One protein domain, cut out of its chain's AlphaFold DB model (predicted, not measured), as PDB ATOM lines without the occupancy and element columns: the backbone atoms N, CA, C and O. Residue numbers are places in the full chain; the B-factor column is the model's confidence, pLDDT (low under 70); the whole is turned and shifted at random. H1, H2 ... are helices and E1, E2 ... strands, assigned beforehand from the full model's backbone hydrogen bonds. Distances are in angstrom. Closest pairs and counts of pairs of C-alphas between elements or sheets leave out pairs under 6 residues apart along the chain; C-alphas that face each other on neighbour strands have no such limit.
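Overview. This is residues 72 to 129 of the 133 residues of an uncharacterized protein of Streptomyces fungicidicus (UniProt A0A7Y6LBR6). Little regular structure is here: a small hairpin of two strands, E1 and E2, and one helix, H1, whose residues 80 to 86 come near E1, are joined and extended by long loops. The tail pairs briefly with E1 through residues 127 to 128. The 58 printed residues run H1, E1, E2, mixed in class, with 22 in named elements; the antiparallel sheet has the order E1, E2. The whole is compact, radius of gyration of the C-alphas 11.6 A, yet elongated, spanning 33 by 21 by 16 A.

Along the chain. Find C-alpha 102 at (597.815, 311.612, 469.697), where E1, residues 102 to 105, begins; E2 is residues 111 to 114, and it ends at C-alpha 114 at (597.420, 314.938, 473.602). H1, residues 73 to 86, runs 19.9 A from (580.905, 302.761, 466.824).

Arrangement. Look between E1 and E2, a hairpin with a tight link: N 104 and O 112 are 2.8 A apart, within hydrogen-bond range, and the directions differ by 138 degrees. The closest C-alphas of H1 and E1, Leu 84 and Pro 103, are 6.3 A apart; H1 and E2 are apart. In H1 every O i to N i+4 pair is within hydrogen-bond range.

Size, cuts and confidence. The C-alphas farthest apart, Pro 72 and Glu 124, are 34.1 A apart. The printed part has no cut; the link from H1 to E1 is long. Confidence is under 70 at residues 121 to 123.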
ATOM      1  N   PRO A  72     580.740 305.900 463.157       92.44
ATOM      2  CA  PRO A  72     580.218 304.592 463.523       92.44
ATOM      3  C   PRO A  72     581.010 303.960 464.666       92.44
ATOM      4  O   PRO A  72     582.243 304.037 464.697       92.44
ATOM      5  N   SER A  73     580.306 303.336 465.609       91.31
ATOM      6  CA  SER A  73     580.905 302.761 466.824       91.31
ATOM      7  C   SER A  73     582.004 301.729 466.555       91.31
ATOM      8  O   SER A  73     583.073 301.782 467.171       91.31
ATOM      9  N   ASP A  74     581.802 300.838 465.590       91.06
ATOM     10  CA  ASP A  74     582.782 299.842 465.153       91.06
ATOM     11  C   ASP A  74     584.039 300.492 464.550       91.06
ATOM     12  O   ASP A  74     585.177 300.134 464.892       91.06
ATOM     13  N   ARG A  75     583.844 301.507 463.706       91.19
ATOM     14  CA  ARG A  75     584.918 302.272 463.079       91.19
ATOM     15  C   ARG A  75     585.693 303.081 464.108       91.19
ATOM     16  O   ARG A  75     586.920 303.059 464.092       91.19
ATOM     17  N   ARG A  76     585.005 303.723 465.054       91.38
ATOM     18  CA  ARG A  76     585.622 304.480 466.149       91.38
ATOM     19  C   ARG A  76     586.553 303.605 466.976       91.38
ATOM     20  O   ARG A  76     587.678 304.021 467.256       91.38
ATOM     21  N   MET A  77     586.099 302.411 467.356       92.69
ATOM     22  CA  MET A  77     586.899 301.465 468.138       92.69
ATOM     23  C   MET A  77     588.089 300.924 467.339       92.69
ATOM     24  O   MET A  77     589.191 300.813 467.882       92.69
ATOM     25  N   SER A  78     587.890 300.655 466.048       93.69
ATOM     26  CA  SER A  78     588.968 300.259 465.138       93.69
ATOM     27  C   SER A  78     590.030 301.358 465.013       93.69
ATOM     28  O   SER A  78     591.219 301.082 465.173       93.69
ATOM     29  N   ASP A  79     589.613 302.617 464.857       93.81
ATOM     30  CA  ASP A  79     590.520 303.765 464.767       93.81
ATOM     31  C   ASP A  79     591.300 304.006 466.066       93.81
ATOM     32  O   ASP A  79     592.481 304.356 466.000       93.81
ATOM     33  N   VAL A  80     590.697 303.790 467.247       93.62
ATOM     34  CA  VAL A  80     591.442 303.804 468.524       93.62
ATOM     35  C   VAL A  80     592.531 302.740 468.510       93.62
ATOM     36  O   VAL A  80     593.688 303.043 468.803       93.62
ATOM     37  N   ALA A  81     592.175 301.496 468.186       94.81
ATOM     38  CA  ALA A  81     593.123 300.391 468.196       94.81
ATOM     39  C   ALA A  81     594.282 300.637 467.219       94.81
ATOM     40  O   ALA A  81     595.439 300.394 467.565       94.81
ATOM     41  N   ASP A  82     593.990 301.159 466.031       95.31
ATOM     42  CA  ASP A  82     595.004 301.477 465.033       95.31
ATOM     43  C   ASP A  82     595.880 302.661 465.437       95.31
ATOM     44  O   ASP A  82     597.093 302.594 465.252       95.31
ATOM     45  N   ALA A  83     595.309 303.717 466.024       95.44
ATOM     46  CA  ALA A  83     596.077 304.847 466.544       95.44
ATOM     47  C   ALA A  83     597.094 304.394 467.600       95.44
ATOM     48  O   ALA A  83     598.268 304.761 467.527       95.44
ATOM     49  N   LEU A  84     596.670 303.527 468.525       95.00
ATOM     50  CA  LEU A  84     597.541 302.950 469.549       95.00
ATOM     51  C   LEU A  84     598.618 302.046 468.950       95.00
ATOM     52  O   LEU A  84     599.786 302.155 469.317       95.00
ATOM     53  N   LYS A  85     598.241 301.167 468.014       94.38
ATOM     54  CA  LYS A  85     599.190 300.274 467.343       94.38
ATOM     55  C   LYS A  85     600.203 301.037 466.509       94.38
ATOM     56  O   LYS A  85     601.333 300.603 466.435       94.38
ATOM     57  N   GLN A  86     599.821 302.117 465.845       94.44
ATOM     58  CA  GLN A  86     600.692 302.795 464.881       94.44
ATOM     59  C   GLN A  86     601.395 304.021 465.472       94.44
ATOM     60  O   GLN A  86     602.199 304.633 464.779       94.44
ATOM     61  N   GLY A  87     601.083 304.405 466.713       94.00
ATOM     62  CA  GLY A  87     601.636 305.616 467.316       94.00
ATOM     63  C   GLY A  87     601.252 306.889 466.559       94.00
ATOM     64  O   GLY A  87     602.067 307.787 466.374       94.00
ATOM     65  N   ARG A  88     600.017 306.945 466.050       94.62
ATOM     66  CA  ARG A  88     599.499 308.077 465.264       94.62
ATOM     67  C   ARG A  88     598.287 308.699 465.935       94.62
ATOM     68  O   ARG A  88     597.634 308.062 466.757       94.62
ATOM     69  N   CYS A  89     597.922 309.905 465.515       94.00
ATOM     70  CA  CYS A  89     596.656 310.497 465.918       94.00
ATOM     71  C   CYS A  89     595.433 309.713 465.419       94.00
ATOM     72  O   CYS A  89     595.497 308.932 464.454       94.00
ATOM     73  N   LEU A  90     594.292 309.976 466.057       93.12
ATOM     74  CA  LEU A  90     592.993 309.525 465.567       93.12
ATOM     75  C   LEU A  90     592.696 310.097 464.173       93.12
ATOM     76  O   LEU A  90     593.174 311.169 463.793       93.12
ATOM     77  N   VAL A  91     591.904 309.351 463.407       91.75
ATOM     78  CA  VAL A  91     591.471 309.708 462.056       91.75
ATOM     79  C   VAL A  91     589.957 309.574 462.012       91.75
ATOM     80  O   VAL A  91     589.426 308.556 462.433       91.75
ATOM     81  N   GLU A  92     589.272 310.608 461.545       89.00
ATOM     82  CA  GLU A  92     587.820 310.620 461.408       89.00
ATOM     83  C   GLU A  92     587.349 309.769 460.219       89.00
ATOM     84  O   GLU A  92     588.120 309.480 459.297       89.00
ATOM     85  N   PRO A  93     586.047 309.455 460.149       84.44
ATOM     86  CA  PRO A  93     585.451 308.699 459.052       84.44
ATOM     87  C   PRO A  93     585.653 309.278 457.641       84.44
ATOM     88  O   PRO A  93     585.600 308.533 456.660       84.44
ATOM     89  N   GLY A  94     585.970 310.571 457.528       83.19
ATOM     90  CA  GLY A  94     586.371 311.235 456.280       83.19
ATOM     91  C   GLY A  94     587.872 311.177 455.953       83.19
ATOM     92  O   GLY A  94     588.311 311.819 455.004       83.19
ATOM     93  N   GLY A  95     588.682 310.469 456.744       88.00
ATOM     94  CA  GLY A  95     590.141 310.406 456.590       88.00
ATOM     95  C   GLY A  95     590.887 311.609 457.176       88.00
ATOM     96  O   GLY A  95     592.117 311.661 457.122       88.00
ATOM     97  N   ARG A  96     590.168 312.573 457.761       90.31
ATOM     98  CA  ARG A  96     590.772 313.738 458.406       90.31
ATOM     99  C   ARG A  96     591.469 313.318 459.694       90.31
ATOM    100  O   ARG A  96     590.873 312.682 460.556       90.31
ATOM    101  N   ARG A  97     592.735 313.695 459.831       91.88
ATOM    102  CA  ARG A  97     593.515 313.499 461.056       91.88
ATOM    103  C   ARG A  97     593.059 314.481 462.134       91.88
ATOM    104  O   ARG A  97     592.883 315.665 461.851       91.88
ATOM    105  N   ILE A  98     592.891 313.994 463.359       91.38
ATOM    106  CA  ILE A  98     592.603 314.820 464.535       91.38
ATOM    107  C   ILE A  98     593.937 315.110 465.221       91.38
ATOM    108  O   ILE A  98     594.388 314.355 466.082       91.38
ATOM    109  N   GLU A  99     594.613 316.165 464.766       90.38
ATOM    110  CA  GLU A  99     596.013 316.448 465.115       90.38
ATOM    111  C   GLU A  99     596.254 316.739 466.606       90.38
ATOM    112  O   GLU A  99     597.396 316.681 467.049       90.38
ATOM    113  N   ASP A 100     595.206 316.982 467.396       90.06
ATOM    114  CA  ASP A 100     595.280 317.157 468.848       90.06
ATOM    115  C   ASP A 100     594.959 315.883 469.655       90.06
ATOM    116  O   ASP A 100     594.887 315.930 470.883       90.06
ATOM    117  N   MET A 101     594.790 314.737 468.986       92.38
ATOM    118  CA  MET A 101     594.447 313.451 469.601       92.38
ATOM    119  C   MET A 101     595.493 312.372 469.300       92.38
ATOM    120  O   MET A 101     595.191 311.335 468.699       92.38
ATOM    121  N   TRP A 102     596.734 312.602 469.729       94.12
ATOM    122  CA  TRP A 102     597.815 311.612 469.697       94.12
ATOM    123  C   TRP A 102     597.868 310.802 470.993       94.12
ATOM    124  O   TRP A 102     597.734 311.381 472.072       94.12
ATOM    125  N   PRO A 103     598.070 309.477 470.930       94.81
ATOM    126  CA  PRO A 103     598.124 308.656 472.126       94.81
ATOM    127  C   PRO A 103     599.437 308.875 472.884       94.81
ATOM    128  O   PRO A 103     600.525 308.847 472.308       94.81
ATOM    129  N   ALA A 104     599.332 309.047 474.197       92.62
ATOM    130  CA  ALA A 104     600.463 309.239 475.089       92.62
ATOM    131  C   ALA A 104     600.265 308.497 476.412       92.62
ATOM    132  O   ALA A 104     599.143 308.334 476.897       92.62
ATOM    133  N   LEU A 105     601.370 308.097 477.032       92.12
ATOM    134  CA  LEU A 105     601.389 307.589 478.396       92.12
ATOM    135  C   LEU A 105     601.675 308.720 479.375       92.12
ATOM    136  O   LEU A 105     602.532 309.568 479.134       92.12
ATOM    137  N   THR A 106     600.967 308.718 480.498       87.88
ATOM    138  CA  THR A 106     601.287 309.542 481.662       87.88
ATOM    139  C   THR A 106     602.444 308.935 482.450       87.88
ATOM    140  O   THR A 106     602.769 307.758 482.291       87.88
ATOM    141  N   VAL A 107     603.018 309.713 483.374       85.69
ATOM    142  CA  VAL A 107     604.078 309.249 484.291       85.69
ATOM    143  C   VAL A 107     603.694 308.002 485.097       85.69
ATOM    144  O   VAL A 107     604.560 307.226 485.482       85.69
ATOM    145  N   CYS A 108     602.395 307.787 485.329       86.88
ATOM    146  CA  CYS A 108     601.868 306.634 486.058       86.88
ATOM    147  C   CYS A 108     601.509 305.447 485.143       86.88
ATOM    148  O   CYS A 108     600.891 304.493 485.607       86.88
ATOM    149  N   GLY A 109     601.823 305.513 483.845       85.38
ATOM    150  CA  GLY A 109     601.459 304.484 482.866       85.38
ATOM    151  C   GLY A 109     599.994 304.520 482.414       85.38
ATOM    152  O   GLY A 109     599.539 303.596 481.748       85.38
ATOM    153  N   GLY A 110     599.244 305.574 482.751       89.12
ATOM    154  CA  GLY A 110     597.884 305.770 482.246       89.12
ATOM    155  C   GLY A 110     597.888 306.261 480.798       89.12
ATOM    156  O   GLY A 110     598.736 307.069 480.435       89.12
ATOM    157  N   LEU A 111     596.935 305.814 479.983       90.75
ATOM    158  CA  LEU A 111     596.777 306.267 478.600       90.75
ATOM    159  C   LEU A 111     595.967 307.572 478.539       90.75
ATOM    160  O   LEU A 111     594.935 307.701 479.194       90.75
ATOM    161  N   THR A 112     596.418 308.522 477.724       90.50
ATOM    162  CA  THR A 112     595.726 309.784 477.433       90.50
ATOM    163  C   THR A 112     595.900 310.159 475.962       90.50
ATOM    164  O   THR A 112     596.770 309.623 475.277       90.50
ATOM    165  N   TRP A 113     595.098 311.109 475.485       91.12
ATOM    166  CA  TRP A 113     595.281 311.763 474.187       91.12
ATOM    167  C   TRP A 113     595.852 313.174 474.396       91.12
ATOM    168  O   TRP A 113     595.503 313.824 475.385       91.12
ATOM    169  N   VAL A 114     596.761 313.621 473.528       91.06
ATOM    170  CA  VAL A 114     597.420 314.938 473.602       91.06
ATOM    171  C   VAL A 114     597.626 315.550 472.219       91.06
ATOM    172  O   VAL A 114     597.729 314.839 471.222       91.06
ATOM    173  N   ASP A 115     597.775 316.873 472.189       90.50
ATOM    174  CA  ASP A 115     598.328 317.589 471.043       90.50
ATOM    175  C   ASP A 115     599.857 317.640 471.174       90.50
ATOM    176  O   ASP A 115     600.350 318.284 472.106       90.50
ATOM    177  N   PRO A 116     600.626 316.988 470.282       86.88
ATOM    178  CA  PRO A 116     602.076 316.987 470.355       86.88
ATOM    179  C   PRO A 116     602.701 318.336 469.970       86.88
ATOM    180  O   PRO A 116     603.879 318.568 470.239       86.88
ATOM    181  N   HIS A 117     601.931 319.225 469.340       85.31
ATOM    182  CA  HIS A 117     602.386 320.538 468.893       85.31
ATOM    183  C   HIS A 117     602.129 321.635 469.936       85.31
ATOM    184  O   HIS A 117     602.736 322.705 469.855       85.31
ATOM    185  N   ASP A 118     601.282 321.382 470.939       83.00
ATOM    186  CA  ASP A 118     601.085 322.282 472.076       83.00
ATOM    187  C   ASP A 118     601.815 321.743 473.311       83.00
ATOM    188  O   ASP A 118     601.306 320.907 474.058       83.00
ATOM    189  N   ALA A 119     603.008 322.281 473.577       71.19
ATOM    190  CA  ALA A 119     603.812 321.916 474.744       71.19
ATOM    191  C   ALA A 119     603.079 322.126 476.087       71.19
ATOM    192  O   ALA A 119     603.418 321.486 477.077       71.19
ATOM    193  N   ARG A 120     602.036 322.972 476.143       74.75
ATOM    194  CA  ARG A 120     601.194 323.129 477.346       74.75
ATOM    195  C   ARG A 120     600.254 321.936 477.550       74.75
ATOM    196  O   ARG A 120     599.799 321.701 478.666       74.75
ATOM    197  N   ARG A 121     599.950 321.200 476.477       68.69
ATOM    198  CA  ARG A 121     599.083 320.010 476.449       68.69
ATOM    199  C   ARG A 121     599.855 318.695 476.563       68.69
ATOM    200  O   ARG A 121     599.231 317.661 476.814       68.69
ATOM    201  N   ILE A 122     601.189 318.739 476.512       68.69
ATOM    202  CA  ILE A 122     602.066 317.646 476.949       68.69
ATOM    203  C   ILE A 122     602.745 318.029 478.275       68.69
ATOM    204  O   ILE A 122     603.898 318.457 478.280       68.69
ATOM    205  N   PRO A 123     602.055 317.886 479.422       68.56
ATOM    206  CA  PRO A 123     602.697 317.990 480.724       68.56
ATOM    207  C   PRO A 123     603.976 317.152 480.817       68.56
ATOM    208  O   PRO A 123     604.053 316.064 480.236       68.56
ATOM    209  N   GLU A 124     604.945 317.644 481.589       71.75
ATOM    210  CA  GLU A 124     606.208 316.949 481.836       71.75
ATOM    211  C   GLU A 124     605.984 315.480 482.224       71.75
ATOM    212  O   GLU A 124     605.102 315.137 483.016       71.75
ATOM    213  N   GLY A 125     606.794 314.602 481.629       73.19
ATOM    214  CA  GLY A 125     606.746 313.165 481.886       73.19
ATOM    215  C   GLY A 125     605.660 312.398 481.124       73.19
ATOM    216  O   GLY A 125     605.496 311.201 481.357       73.19
ATOM    217  N   ARG A 126     604.938 313.038 480.194       82.88
ATOM    218  CA  ARG A 126     604.150 312.315 479.189       82.88
ATOM    219  C   ARG A 126     605.019 311.900 478.006       82.88
ATOM    220  O   ARG A 126     605.866 312.668 477.556       82.88
ATOM    221  N   VAL A 127     604.785 310.696 477.494       88.56
ATOM    222  CA  VAL A 127     605.541 310.118 476.372       88.56
ATOM    223  C   VAL A 127     604.563 309.711 475.280       88.56
ATOM    224  O   VAL A 127     603.614 308.979 475.564       88.56
ATOM    225  N   LEU A 128     604.772 310.194 474.052       90.94
ATOM    226  CA  LEU A 128     603.988 309.763 472.891       90.94
ATOM    227  C   LEU A 128     604.213 308.268 472.639       90.94
ATOM    228  O   LEU A 128     605.303 307.743 472.867       90.94
ATOM    229  N   LEU A 129     603.167 307.568 472.208       90.50
ATOM    230  CA  LEU A 129     603.330 306.206 471.714       90.50
ATOM    231  C   LEU A 129     603.833 306.265 470.271       90.50
ATOM    232  O   LEU A 129     603.181 306.877 469.434       90.50
TER     233      LEU A 129